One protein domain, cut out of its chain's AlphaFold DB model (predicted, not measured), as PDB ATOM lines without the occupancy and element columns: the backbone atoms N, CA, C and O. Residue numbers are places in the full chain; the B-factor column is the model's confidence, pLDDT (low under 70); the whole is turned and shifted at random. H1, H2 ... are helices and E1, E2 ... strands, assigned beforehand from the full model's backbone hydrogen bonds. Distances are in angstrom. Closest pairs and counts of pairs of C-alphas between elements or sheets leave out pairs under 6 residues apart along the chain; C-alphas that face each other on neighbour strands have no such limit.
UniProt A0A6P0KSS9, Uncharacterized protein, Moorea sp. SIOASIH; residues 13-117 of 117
ATOM      1  N   GLU A  13     116.113 161.625 157.214       84.31
ATOM      2  CA  GLU A  13     117.266 162.367 156.684       84.31
ATOM      3  C   GLU A  13     118.602 161.732 157.103       84.31
ATOM      4  O   GLU A  13     119.552 161.699 156.316       84.31
ATOM      5  N   THR A  14     118.663 161.146 158.304       81.25
ATOM      6  CA  THR A  14     119.823 160.377 158.778       81.25
ATOM      7  C   THR A  14     120.051 159.154 157.896       81.25
ATOM      8  O   THR A  14     121.175 158.920 157.448       81.25
ATOM      9  N   VAL A  15     118.977 158.423 157.574       79.69
ATOM     10  CA  VAL A  15     119.026 157.276 156.655       79.69
ATOM     11  C   VAL A  15     119.497 157.719 155.268       79.69
ATOM     12  O   VAL A  15     120.439 157.141 154.727       79.69
ATOM     13  N   ARG A  16     118.912 158.789 154.708       78.88
ATOM     14  CA  ARG A  16     119.276 159.313 153.379       78.88
ATOM     15  C   ARG A  16     120.753 159.700 153.288       78.88
ATOM     16  O   ARG A  16     121.435 159.322 152.335       78.88
ATOM     17  N   SER A  17     121.249 160.455 154.267       74.44
ATOM     18  CA  SER A  17     122.640 160.923 154.309       74.44
ATOM     19  C   SER A  17     123.629 159.762 154.427       74.44
ATOM     20  O   SER A  17     124.652 159.745 153.739       74.44
ATOM     21  N   TYR A  18     123.302 158.753 155.241       74.94
ATOM     22  CA  TYR A  18     124.133 157.563 155.409       74.94
ATOM     23  C   TYR A  18     124.200 156.715 154.132       74.94
ATOM     24  O   TYR A  18     125.296 156.418 153.661       74.94
ATOM     25  N   LEU A  19     123.053 156.404 153.518       71.19
ATOM     26  CA  LEU A  19     122.999 155.616 152.277       71.19
ATOM     27  C   LEU A  19     123.737 156.299 151.114       71.19
ATOM     28  O   LEU A  19     124.362 155.631 150.291       71.19
ATOM     29  N   LYS A  20     123.731 157.638 151.073       69.88
ATOM     30  CA  LYS A  20     124.510 158.413 150.098       69.88
ATOM     31  C   LYS A  20     126.023 158.256 150.299       69.88
ATOM     32  O   LYS A  20     126.752 158.213 149.316       69.88
ATOM     33  N   LYS A  21     126.501 158.169 151.548       69.06
ATOM     34  CA  LYS A  21     127.932 157.975 151.865       69.06
ATOM     35  C   LYS A  21     128.423 156.571 151.529       69.06
ATOM     36  O   LYS A  21     129.557 156.421 151.091       69.06
ATOM     37  N   THR A  22     127.587 155.557 151.725       58.09
ATOM     38  CA  THR A  22     127.938 154.156 151.451       58.09
ATOM     39  C   THR A  22     127.802 153.774 149.973       58.09
ATOM     40  O   THR A  22     127.971 152.607 149.637       58.09
ATOM     41  N   ASN A  23     127.513 154.737 149.082       56.00
ATOM     42  CA  ASN A  23     127.194 154.503 147.667       56.00
ATOM     43  C   ASN A  23     126.094 153.445 147.471       56.00
ATOM     44  O   ASN A  23     126.075 152.721 146.472       56.00
ATOM     45  N   TYR A  24     125.159 153.348 148.419       58.03
ATOM     46  CA  TYR A  24     124.061 152.400 148.333       58.03
ATOM     47  C   TYR A  24     123.017 152.911 147.335       58.03
ATOM     48  O   TYR A  24     122.316 153.894 147.581       58.03
ATOM     49  N   VAL A  25     122.907 152.237 146.191       54.16
ATOM     50  CA  VAL A  25     121.917 152.551 145.156       54.16
ATOM     51  C   VAL A  25     120.726 151.611 145.314       54.16
ATOM     52  O   VAL A  25     120.813 150.425 144.999       54.16
ATOM     53  N   HIS A  26     119.593 152.142 145.774       44.06
ATOM     54  CA  HIS A  26     118.338 151.395 145.793       44.06
ATOM     55  C   HIS A  26     117.886 151.145 144.343       44.06
ATOM     56  O   HIS A  26     117.626 152.095 143.606       44.06
ATOM     57  N   GLY A  27     117.837 149.879 143.914       53.56
ATOM     58  CA  GLY A  27     117.292 149.492 142.604       53.56
ATOM     59  C   GLY A  27     118.285 149.070 141.512       53.56
ATOM     60  O   GLY A  27     117.872 148.930 140.364       53.56
ATOM     61  N   LYS A  28     119.562 148.803 141.814       48.69
ATOM     62  CA  LYS A  28     120.417 148.003 140.912       48.69
ATOM     63  C   LYS A  28     120.631 146.618 141.510       48.69
ATOM     64  O   LYS A  28     121.345 146.466 142.495       48.69
ATOM     65  N   ASN A  29     120.001 145.617 140.899       51.00
ATOM     66  CA  ASN A  29     120.251 144.199 141.148       51.00
ATOM     67  C   ASN A  29     121.708 143.857 140.823       51.00
ATOM     68  O   ASN A  29     121.981 143.412 139.721       51.00
ATOM     69  N   ASN A  30     122.622 144.087 141.760       48.41
ATOM     70  CA  ASN A  30     123.943 143.463 141.811       48.41
ATOM     71  C   ASN A  30     124.394 143.454 143.269       48.41
ATOM     72  O   ASN A  30     125.218 144.257 143.700       48.41
ATOM     73  N   VAL A  31     123.794 142.554 144.042       50.19
ATOM     74  CA  VAL A  31     124.259 142.242 145.386       50.19
ATOM     75  C   VAL A  31     124.872 140.854 145.331       50.19
ATOM     76  O   VAL A  31     124.159 139.854 145.250       50.19
ATOM     77  N   PHE A  32     126.201 140.800 145.360       52.38
ATOM     78  CA  PHE A  32     126.923 139.565 145.625       52.38
ATOM     79  C   PHE A  32     126.750 139.242 147.116       52.38
ATOM     80  O   PHE A  32     127.466 139.746 147.967       52.38
ATOM     81  N   VAL A  33     125.724 138.434 147.395       52.66
ATOM     82  CA  VAL A  33     125.541 137.635 148.617       52.66
ATOM     83  C   VAL A  33     125.501 138.431 149.933       52.66
ATOM     84  O   VAL A  33     126.378 138.308 150.779       52.66
ATOM     85  N   PHE A  34     124.413 139.170 150.172       55.00
ATOM     86  CA  PHE A  34     123.992 139.454 151.551       55.00
ATOM     87  C   PHE A  34     122.880 138.472 151.947       55.00
ATOM     88  O   PHE A  34     121.951 138.274 151.153       55.00
ATOM     89  N   PRO A  35     122.938 137.840 153.138       55.62
ATOM     90  CA  PRO A  35     121.837 137.022 153.628       55.62
ATOM     91  C   PRO A  35     120.551 137.852 153.646       55.62
ATOM     92  O   PRO A  35     120.541 138.974 154.151       55.62
ATOM     93  N   LYS A  36     119.445 137.300 153.128       58.03
ATOM     94  CA  LYS A  36     118.123 137.961 153.177       58.03
ATOM     95  C   LYS A  36     117.678 138.284 154.611       58.03
ATOM     96  O   LYS A  36     116.837 139.150 154.815       58.03
ATOM     97  N   GLU A  37     118.266 137.603 155.588       59.97
ATOM     98  CA  GLU A  37     117.943 137.664 157.010       59.97
ATOM     99  C   GLU A  37     118.972 138.483 157.802       59.97
ATOM    100  O   GLU A  37     119.334 138.135 158.926       59.97
ATOM    101  N   MET A  38     119.454 139.590 157.235       62.81
ATOM    102  CA  MET A  38     120.278 140.552 157.966       62.81
ATOM    103  C   MET A  38     119.405 141.343 158.955       62.81
ATOM    104  O   MET A  38     119.091 142.517 158.767       62.81
ATOM    105  N   ASN A  39     118.930 140.656 159.991       72.69
ATOM    106  CA  ASN A  39     118.150 141.251 161.062       72.69
ATOM    107  C   ASN A  39     119.060 142.068 161.997       72.69
ATOM    108  O   ASN A  39     120.287 141.935 161.993       72.69
ATOM    109  N   ALA A  40     118.452 142.916 162.828       78.69
ATOM    110  CA  ALA A  40     119.185 143.764 163.770       78.69
ATOM    111  C   ALA A  40     120.131 142.964 164.687       78.69
ATOM    112  O   ALA A  40     121.172 143.470 165.095       78.69
ATOM    113  N   ARG A  41     119.795 141.697 164.967       80.56
ATOM    114  CA  ARG A  41     120.642 140.796 165.747       80.56
ATOM    115  C   ARG A  41     121.940 140.461 165.013       80.56
ATOM    116  O   ARG A  41     122.992 140.596 165.617       80.56
ATOM    117  N   PHE A  42     121.895 140.086 163.734       81.12
ATOM    118  CA  PHE A  42     123.108 139.817 162.952       81.12
ATOM    119  C   PHE A  42     124.055 141.022 162.943       81.12
ATOM    120  O   PHE A  42     125.248 140.873 163.192       81.12
ATOM    121  N   VAL A  43     123.516 142.224 162.717       82.88
ATOM    122  CA  VAL A  43     124.310 143.463 162.745       82.88
ATOM    123  C   VAL A  43     124.926 143.676 164.129       82.88
ATOM    124  O   VAL A  43     126.114 143.960 164.230       82.88
ATOM    125  N   ALA A  44     124.152 143.481 165.201       83.88
ATOM    126  CA  ALA A  44     124.660 143.609 166.563       83.88
ATOM    127  C   ALA A  44     125.806 142.627 166.856       83.88
ATOM    128  O   ALA A  44     126.809 143.038 167.438       83.88
ATOM    129  N   GLU A  45     125.698 141.369 166.429       85.38
ATOM    130  CA  GLU A  45     126.765 140.367 166.579       85.38
ATOM    131  C   GLU A  45     128.010 140.740 165.756       85.38
ATOM    132  O   GLU A  45     129.123 140.731 166.280       85.38
ATOM    133  N   MET A  46     127.845 141.159 164.496       87.25
ATOM    134  CA  MET A  46     128.968 141.573 163.643       87.25
ATOM    135  C   MET A  46     129.729 142.766 164.209       87.25
ATOM    136  O   MET A  46     130.958 142.792 164.195       87.25
ATOM    137  N   GLU A  47     129.018 143.734 164.774       88.00
ATOM    138  CA  GLU A  47     129.642 144.858 165.457       88.00
ATOM    139  C   GLU A  47     130.489 144.377 166.658       88.00
ATOM    140  O   GLU A  47     131.513 144.977 166.971       88.00
ATOM    141  N   VAL A  48     130.103 143.301 167.376       89.44
ATOM    142  CA  VAL A  48     130.921 142.737 168.487       89.44
ATOM    143  C   VAL A  48     132.238 142.190 167.959       89.44
ATOM    144  O   VAL A  48     133.278 142.409 168.576       89.44
ATOM    145  N   VAL A  49     132.206 141.527 166.805       88.69
ATOM    146  CA  VAL A  49     133.419 141.062 166.130       88.69
ATOM    147  C   VAL A  49     134.293 142.255 165.740       88.69
ATOM    148  O   VAL A  49     135.478 142.267 166.059       88.69
ATOM    149  N   LEU A  50     133.719 143.296 165.129       89.00
ATOM    150  CA  LEU A  50     134.458 144.503 164.741       89.00
ATOM    151  C   LEU A  50     135.102 145.220 165.938       89.00
ATOM    152  O   LEU A  50     136.215 145.726 165.816       89.00
ATOM    153  N   ASP A  51     134.467 145.206 167.111       89.88
ATOM    154  CA  ASP A  51     135.063 145.753 168.335       89.88
ATOM    155  C   ASP A  51     136.391 145.069 168.710       89.88
ATOM    156  O   ASP A  51     137.284 145.749 169.216       89.88
ATOM    157  N   ILE A  52     136.550 143.769 168.427       87.56
ATOM    158  CA  ILE A  52     137.808 143.029 168.640       87.56
ATOM    159  C   ILE A  52     138.880 143.504 167.654       87.56
ATOM    160  O   ILE A  52     140.038 143.694 168.023       87.56
ATOM    161  N   PHE A  53     138.502 143.738 166.398       87.12
ATOM    162  CA  PHE A  53     139.434 144.244 165.389       87.12
ATOM    163  C   PHE A  53     139.890 145.678 165.674       87.12
ATOM    164  O   PHE A  53     141.025 146.038 165.356       87.12
ATOM    165  N   CYS A  54     139.027 146.489 166.289       86.56
ATOM    166  CA  CYS A  54     139.299 147.885 166.625       86.56
ATOM    167  C   CYS A  54     139.922 148.098 168.013       86.56
ATOM    168  O   CYS A  54     140.325 149.224 168.315       86.56
ATOM    169  N   SER A  55     139.962 147.092 168.891       86.94
ATOM    170  CA  SER A  55     140.573 147.252 170.213       86.94
ATOM    171  C   SER A  55     142.088 147.418 170.109       86.94
ATOM    172  O   SER A  55     142.714 146.937 169.166       86.94
ATOM    173  N   GLN A  56     142.686 148.101 171.087       85.00
ATOM    174  CA  GLN A  56     144.140 148.150 171.207       85.00
ATOM    175  C   GLN A  56     144.644 146.800 171.712       85.00
ATOM    176  O   GLN A  56     144.148 146.294 172.718       85.00
ATOM    177  N   HIS A  57     145.627 146.241 171.015       85.56
ATOM    178  CA  HIS A  57     146.240 144.960 171.356       85.56
ATOM    179  C   HIS A  57     147.656 145.186 171.876       85.56
ATOM    180  O   HIS A  57     148.402 146.012 171.346       85.56
ATOM    181  N   SER A  58     148.017 144.480 172.946       87.19
ATOM    182  CA  SER A  58     149.364 144.550 173.515       87.19
ATOM    183  C   SER A  58     150.323 143.641 172.734       87.19
ATOM    184  O   SER A  58     149.883 142.666 172.126       87.19
ATOM    185  N   PRO A  59     151.648 143.876 172.771       84.81
ATOM    186  CA  PRO A  59     152.607 142.971 172.132       84.81
ATOM    187  C   PRO A  59     152.563 141.527 172.662       84.81
ATOM    188  O   PRO A  59     152.934 140.605 171.940       84.81
ATOM    189  N   SER A  60     152.116 141.322 173.906       88.94
ATOM    190  CA  SER A  60     151.918 139.997 174.509       88.94
ATOM    191  C   SER A  60     150.646 139.288 174.037       88.94
ATOM    192  O   SER A  60     150.564 138.069 174.146       88.94
ATOM    193  N   GLU A  61     149.676 140.028 173.500       87.81
ATOM    194  CA  GLU A  61     148.387 139.514 173.023       87.81
ATOM    195  C   GLU A  61     148.060 140.135 171.654       87.81
ATOM    196  O   GLU A  61     147.167 140.976 171.545       87.81
ATOM    197  N   PRO A  62     148.818 139.792 170.598       87.50
ATOM    198  CA  PRO A  62     148.637 140.413 169.300       87.50
ATOM    199  C   PRO A  62     147.381 139.887 168.601       87.50
ATOM    200  O   PRO A  62     147.119 138.682 168.572       87.50
ATOM    201  N   LEU A  63     146.662 140.779 167.924       90.56
ATOM    202  CA  LEU A  63     145.600 140.391 167.007       90.56
ATOM    203  C   LEU A  63     146.210 139.803 165.734       90.56
ATOM    204  O   LEU A  63     146.858 140.506 164.959       90.56
ATOM    205  N   LYS A  64     145.979 138.513 165.495       91.06
ATOM    206  CA  LYS A  64     146.358 137.848 164.245       91.06
ATOM    207  C   LYS A  64     145.111 137.458 163.468       91.06
ATOM    208  O   LYS A  64     144.190 136.859 164.010       91.06
ATOM    209  N   SER A  65     145.101 137.818 162.193       92.31
ATOM    210  CA  SER A  65     144.102 137.412 161.210       92.31
ATOM    211  C   SER A  65     144.694 136.361 160.280       92.31
ATOM    212  O   SER A  65     145.914 136.300 160.105       92.31
ATOM    213  N   MET A  66     143.829 135.542 159.693       94.50
ATOM    214  CA  MET A  66     144.181 134.530 158.706       94.50
ATOM    215  C   MET A  66     143.282 134.709 157.487       94.50
ATOM    216  O   MET A  66     142.086 134.941 157.642       94.50
ATOM    217  N   ASP A  67     143.864 134.581 156.304       94.62
ATOM    218  CA  ASP A  67     143.153 134.502 155.035       94.62
ATOM    219  C   ASP A  67     143.627 133.277 154.238       94.62
ATOM    220  O   ASP A  67     144.758 132.808 154.418       94.62
ATOM    221  N   GLU A  68     142.759 132.756 153.375       95.62
ATOM    222  CA  GLU A  68     143.023 131.601 152.512       95.62
ATOM    223  C   GLU A  68     142.578 131.902 151.081       95.62
ATOM    224  O   GLU A  68     141.477 132.399 150.842       95.62
ATOM    225  N   ALA A  69     143.418 131.537 150.113       94.38
ATOM    226  CA  ALA A  69     143.075 131.603 148.702       94.38
ATOM    227  C   ALA A  69     143.460 130.311 147.975       94.38
ATOM    228  O   ALA A  69     144.588 129.836 148.076       94.38
ATOM    229  N   ALA A  70     142.540 129.775 147.171       95.00
ATOM    230  CA  ALA A  70     142.847 128.708 146.225       95.00
ATOM    231  C   ALA A  70     143.403 129.324 144.932       95.00
ATOM    232  O   ALA A  70     142.663 129.916 144.144       95.00
ATOM    233  N   ILE A  71     144.711 129.199 144.715       94.56
ATOM    234  CA  ILE A  71     145.404 129.747 143.549       94.56
ATOM    235  C   ILE A  71     145.518 128.672 142.478       94.56
ATOM    236  O   ILE A  71     146.064 127.594 142.709       94.56
ATOM    237  N   GLN A  72     145.023 128.975 141.280       95.94
ATOM    238  CA  GLN A  72     145.241 128.126 140.118       95.94
ATOM    239  C   GLN A  72     146.684 128.273 139.631       95.94
ATOM    240  O   GLN A  72     147.152 129.383 139.389       95.94
ATOM    241  N   LEU A  73     147.367 127.143 139.448       95.94
ATOM    242  CA  LEU A  73     148.690 127.106 138.841       95.94
ATOM    243  C   LEU A  73     148.527 126.981 137.323       95.94
ATOM    244  O   LEU A  73     147.805 126.105 136.835       95.94
ATOM    245  N   THR A  74     149.166 127.879 136.576       95.88
ATOM    246  CA  THR A  74     149.103 127.921 135.111       95.88
ATOM    247  C   THR A  74     150.500 127.943 134.513       95.88
ATOM    248  O   THR A  74     151.342 128.717 134.966       95.88
ATOM    249  N   GLY A  75     150.728 127.119 133.494       94.44
ATOM    250  CA  GLY A  75     151.945 127.117 132.685       94.44
ATOM    251  C   GLY A  75     151.716 127.752 131.316       94.44
ATOM    252  O   GLY A  75     150.577 127.900 130.867       94.44
ATOM    253  N   HIS A  76     152.798 128.124 130.637       95.12
ATOM    254  CA  HIS A  76     152.724 128.587 129.255       95.12
ATOM    255  C   HIS A  76     152.574 127.392 128.311       95.12
ATOM    256  O   HIS A  76     153.349 126.441 128.385       95.12
ATOM    257  N   LEU A  77     151.602 127.451 127.394       93.69
ATOM    258  CA  LEU A  77     151.498 126.444 126.333       93.69
ATOM    259  C   LEU A  77     152.643 126.586 125.314       93.69
ATOM    260  O   LEU A  77     153.122 125.595 124.769       93.69
ATOM    261  N   ILE A  78     153.069 127.827 125.065       94.44
ATOM    262  CA  ILE A  78     154.166 128.195 124.167       94.44
ATOM    263  C   ILE A  78     155.137 129.079 124.946       94.44
ATOM    264  O   ILE A  78     154.710 130.034 125.593       94.44
ATOM    265  N   GLU A  79     156.434 128.778 124.860       94.00
ATOM    266  CA  GLU A  79     157.466 129.507 125.601       94.00
ATOM    267  C   GLU A  79     157.460 131.015 125.257       94.00
ATOM    268  O   GLU A  79     157.508 131.368 124.069       94.00
ATOM    269  N   PRO A  80     157.427 131.912 126.262       94.25
ATOM    270  CA  PRO A  80     157.454 133.352 126.044       94.25
ATOM    271  C   PRO A  80     158.681 133.834 125.269       94.25
ATOM    272  O   PRO A  80     159.821 133.437 125.523       94.25
ATOM    273  N   ILE A  81     158.464 134.789 124.367       94.81
ATOM    274  CA  ILE A  81     159.549 135.462 123.653       94.81
ATOM    275  C   ILE A  81     159.988 136.668 124.481       94.81
ATOM    276  O   ILE A  81     159.224 137.614 124.685       94.81
ATOM    277  N   LYS A  82     161.245 136.649 124.937       93.50
ATOM    278  CA  LYS A  82     161.845 137.758 125.690       93.50
ATOM    279  C   LYS A  82     161.913 139.036 124.854       93.50
ATOM    280  O   LYS A  82     162.108 138.990 123.640       93.50
ATOM    281  N   MET A  83     161.830 140.170 125.544       96.00
ATOM    282  CA  MET A  83     161.990 141.497 124.953       96.00
ATOM    283  C   MET A  83     163.346 141.635 124.243       96.00
ATOM    284  O   MET A  83     164.377 141.193 124.758       96.00
ATOM    285  N   GLN A  84     163.340 142.289 123.082       93.81
ATOM    286  CA  GLN A  84     164.537 142.653 122.319       93.81
ATOM    287  C   GLN A  84     164.476 144.144 121.952       93.81
ATOM    288  O   GLN A  84     163.389 144.717 121.916       93.81
ATOM    289  N   PRO A  85     165.602 144.818 121.659       94.50
ATOM    290  CA  PRO A  85     165.564 146.206 121.202       94.50
ATOM    291  C   PRO A  85     164.604 146.387 120.011       94.50
ATOM    292  O   PRO A  85     164.749 145.738 118.976       94.50
ATOM    293  N   GLY A  86     163.597 147.249 120.181       93.31
ATOM    294  CA  GLY A  86     162.555 147.506 119.178       93.31
ATOM    295  C   GLY A  86     161.400 146.494 119.135       93.31
ATOM    296  O   GLY A  86     160.523 146.644 118.291       93.31
ATOM    297  N   HIS A  87     161.378 145.490 120.017       90.25
ATOM    298  CA  HIS A  87     160.311 144.490 120.102       90.25
ATOM    299  C   HIS A  87     159.957 144.170 121.558       90.25
ATOM    300  O   HIS A  87     160.797 143.696 122.327       90.25
ATOM    301  N   ASP A  88     158.688 144.353 121.912       94.50
ATOM    302  CA  ASP A  88     158.177 144.009 123.238       94.50
ATOM    303  C   ASP A  88     158.211 142.493 123.495       94.50
ATOM    304  O   ASP A  88     158.250 141.678 122.565       94.50
ATOM    305  N   ALA A  89     158.185 142.116 124.775       94.44
ATOM    306  CA  ALA A  89     157.996 140.725 125.172       94.44
ATOM    307  C   ALA A  89     156.646 140.199 124.659       94.44
ATOM    308  O   ALA A  89     155.651 140.929 124.648       94.44
ATOM    309  N   LYS A  90     156.609 138.931 124.234       93.62
ATOM    310  CA  LYS A  90     155.390 138.278 123.742       93.62
ATOM    311  C   LYS A  90     155.108 137.028 124.554       93.62
ATOM    312  O   LYS A  90     155.921 136.107 124.579       93.62
ATOM    313  N   GLU A  91     153.928 136.998 125.150       92.75
ATOM    314  CA  GLU A  91     153.372 135.846 125.851       92.75
ATOM    315  C   GLU A  91     152.087 135.432 125.130       92.75
ATOM    316  O   GLU A  91     151.280 136.288 124.760       92.75
ATOM    317  N   ASP A  92     151.922 134.132 124.870       92.81
ATOM    318  CA  ASP A  92     150.669 133.609 124.323       92.81
ATOM    319  C   ASP A  92     149.589 133.576 125.415       92.81
ATOM    320  O   ASP A  92     149.879 133.392 126.597       92.81
ATOM    321  N   TYR A  93     148.330 133.749 125.019       91.25
ATOM    322  CA  TYR A  93     147.197 133.768 125.947       91.25
ATOM    323  C   TYR A  93     146.725 132.362 126.343       91.25
ATOM    324  O   TYR A  93     145.984 132.214 127.318       91.25
ATOM    325  N   HIS A  94     147.115 131.330 125.590       94.06
ATOM    326  CA  HIS A  94     146.834 129.950 125.960       94.06
ATOM    327  C   HIS A  94     147.759 129.488 127.081       94.06
ATOM    328  O   HIS A  94     148.968 129.721 127.071       94.06
ATOM    329  N   TYR A  95     147.179 128.756 128.024       94.81
ATOM    330  CA  TYR A  95     147.882 128.237 129.184       94.81
ATOM    331  C   TYR A  95     147.556 126.762 129.403       94.81
ATOM    332  O   TYR A  95     146.501 126.265 128.998       94.81
ATOM    333  N   THR A  96     148.452 126.066 130.090       95.75
ATOM    334  CA  THR A  96     148.203 124.730 130.631       95.75
ATOM    335  C   THR A  96     147.746 124.848 132.079       95.75
ATOM    336  O   THR A  96     148.211 125.703 132.837       95.75
ATOM    337  N   ARG A  97     146.772 124.024 132.482       95.81
ATOM    338  CA  ARG A  97     146.283 124.002 133.865       95.81
ATOM    339  C   ARG A  97     147.123 123.018 134.671       95.81
ATOM    340  O   ARG A  97     146.920 121.816 134.569       95.81
ATOM    341  N   GLU A  98     147.991 123.551 135.520       96.31
ATOM    342  CA  GLU A  98     148.965 122.794 136.321       96.31
ATOM    343  C   GLU A  98     148.450 122.475 137.737       96.31
ATOM    344  O   GLU A  98     149.202 122.101 138.633       96.31
ATOM    345  N   GLY A  99     147.144 122.632 137.962       96.75
ATOM    346  CA  GLY A  99     146.482 122.310 139.222       96.75
ATOM    347  C   GLY A  99     146.085 123.538 140.036       96.75
ATOM    348  O   GLY A  99     145.769 124.605 139.502       96.75
ATOM    349  N   THR A 100     145.980 123.361 141.349       96.56
ATOM    350  CA  THR A 100     145.546 124.396 142.291       96.56
ATOM    351  C   THR A 100     146.264 124.185 143.614       96.56
ATOM    352  O   THR A 100     146.412 123.049 144.059       96.56
ATOM    353  N   GLN A 101     146.703 125.274 144.232       96.00
ATOM    354  CA  GLN A 101     147.380 125.273 145.518       96.00
ATOM    355  C   GLN A 101     146.629 126.181 146.492       96.00
ATOM    356  O   GLN A 101     146.172 127.259 146.116       96.00
ATOM    357  N   ALA A 102     146.501 125.741 147.741       95.31
ATOM    358  CA  ALA A 102     146.014 126.594 148.814       95.31
ATOM    359  C   ALA A 102     147.154 127.506 149.283       95.31
ATOM    360  O   ALA A 102     148.221 127.017 149.658       95.31
ATOM    361  N   LEU A 103     146.923 128.813 149.235       94.94
ATOM    362  CA  LEU A 103     147.768 129.832 149.836       94.94
ATOM    363  C   LEU A 103     147.139 130.237 151.164       94.94
ATOM    364  O   LEU A 103     145.993 130.689 151.191       94.94
ATOM    365  N   PHE A 104     147.909 130.145 152.243       95.44
ATOM    366  CA  PHE A 104     147.493 130.642 153.551       95.44
ATOM    367  C   PHE A 104     148.295 131.886 153.910       95.44
ATOM    368  O   PHE A 104     149.516 131.917 153.755       95.44
ATOM    369  N   MET A 105     147.626 132.915 154.428       95.31
ATOM    370  CA  MET A 105     148.267 134.144 154.884       95.31
ATOM    371  C   MET A 105     147.834 134.475 156.305       95.31
ATOM    372  O   MET A 105     146.661 134.692 156.573       95.31
ATOM    373  N   PHE A 106     148.803 134.608 157.202       95.38
ATOM    374  CA  PHE A 106     148.601 135.165 158.534       95.38
ATOM    375  C   PHE A 106     149.118 136.596 158.564       95.38
ATOM    376  O   PHE A 106     150.203 136.872 158.051       95.38
ATOM    377  N   PHE A 107     148.379 137.514 159.177       93.50
ATOM    378  CA  PHE A 107     148.796 138.910 159.259       93.50
ATOM    379  C   PHE A 107     148.303 139.608 160.523       93.50
ATOM    380  O   PHE A 107     147.356 139.182 161.181       93.50
ATOM    381  N   ASP A 108     148.996 140.684 160.869       92.19
ATOM    382  CA  ASP A 108     148.647 141.601 161.940       92.19
ATOM    383  C   ASP A 108     148.074 142.883 161.327       92.19
ATOM    384  O   ASP A 108     148.834 143.654 160.726       92.19
ATOM    385  N   PRO A 109     146.756 143.118 161.430       86.56
ATOM    386  CA  PRO A 109     146.118 144.255 160.778       86.56
ATOM    387  C   PRO A 109     146.578 145.606 161.341       86.56
ATOM    388  O   PRO A 109     146.479 146.610 160.641       86.56
ATOM    389  N   GLN A 110     147.083 145.648 162.580       85.81
ATOM    390  CA  GLN A 110     147.519 146.889 163.230       85.81
ATOM    391  C   GLN A 110     149.052 147.020 163.251       85.81
ATOM    392  O   GLN A 110     149.581 148.124 163.146       85.81
ATOM    393  N   GLY A 111     149.770 145.900 163.365       84.88
ATOM    394  CA  GLY A 111     151.224 145.847 163.548       84.88
ATOM    395  C   GLY A 111     152.057 145.708 162.271       84.88
ATOM    396  O   GLY A 111     153.282 145.665 162.358       84.88
ATOM    397  N   GLY A 112     151.438 145.602 161.088       86.62
ATOM    398  CA  GLY A 112     152.159 145.565 159.805       86.62
ATOM    399  C   GLY A 112     152.988 144.294 159.560       86.62
ATOM    400  O   GLY A 112     153.874 144.282 158.707       86.62
ATOM    401  N   TRP A 113     152.714 143.216 160.296       91.19
ATOM    402  CA  TRP A 113     153.373 141.917 160.138       91.19
ATOM    403  C   TRP A 113     152.544 140.982 159.250       91.19
ATOM    404  O   TRP A 113     151.319 140.972 159.339       91.19
ATOM    405  N   ARG A 114     153.198 140.146 158.437       94.06
ATOM    406  CA  ARG A 114     152.540 139.079 157.666       94.06
ATOM    407  C   ARG A 114     153.462 137.890 157.412       94.06
ATOM    408  O   ARG A 114     154.675 138.063 157.295       94.06
ATOM    409  N   ARG A 115     152.880 136.697 157.274       93.69
ATOM    410  CA  ARG A 115     153.546 135.448 156.882       93.69
ATOM    411  C   ARG A 115     152.616 134.632 155.986       93.69
ATOM    412  O   ARG A 115     151.508 134.312 156.400       93.69
ATOM    413  N   GLY A 116     153.089 134.295 154.790       89.75
ATOM    414  CA  GLY A 116     152.397 133.399 153.861       89.75
ATOM    415  C   GLY A 116     153.069 132.029 153.779       89.75
ATOM    416  O   GLY A 116     154.264 131.920 154.080       89.75
ATOM    417  N   THR A 117     152.307 131.015 153.379       80.38
ATOM    418  CA  THR A 117     152.774 129.658 153.040       80.38
ATOM    419  C   THR A 117     152.061 129.143 151.809       80.38
ATOM    420  O   THR A 117     150.820 129.319 151.778       80.38
TER     421      THR A 117
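Overview. This is residues 13 to 117 of the 117 residues of an uncharacterized protein of Moorea sp. SIOASIH (UniProt A0A6P0KSS9). A long hairpin of two strands, E1 and E2, makes an arm, with short E3 beside E2 near one end; the loop of residues 77 to 94 closes the other end, and its residues 83 to 88 stick out. Two helices, H1 and then H2, lie away from this ribbon, joined to each other by a loose loop, with no common core. The printed part has 105 residues, with two named helices followed by three named strands in an antiparallel sheet of order E1, E2, E3; its class is mixed, with under half of the residues in named elements. It is extended, with a radius of gyration of the C-alphas of 22.8 A and spans of 60 by 48 by 30 A.

Arrangement. H1, residues 13 to 21, and H2, residues 40 to 54, are apart, and neither is on the sheet. Every O i to N i+4 pair is within hydrogen-bond range in H1, and 10 of 11 in H2. E1, residues 65 to 76, and E2, residues 95 to 107, form an antiparallel hairpin at 161 degrees; C-alphas 72 and 100 face each other at 4.3 A, and N 67 and O 105 are 2.8 A apart. E2 bends by 70 degrees at residue 98. E3, residues 114 to 116, forms a hairpin with E2, antiparallel at 147 degrees; N 106 and O 115 are 2.8 A apart. The sheet is twisted, with C-alphas up to 4.0 A off its best plane.

Along the chain. H1 begins at C-alpha 13 (117.266, 162.367, 156.684) and H2 spans 20.7 A. E1 measures 34.3 A and E2 31.9 A; E3 ends at C-alpha 116 (152.397, 133.399, 153.861).

Size, cuts and confidence. The two C-alphas farthest apart, of Arg 41 and Pro 85, are 63.5 A apart. The printed part has no cut. The links H1 to H2 and E1 to E2 are long. Residues 20 to 38 have pLDDT under 70.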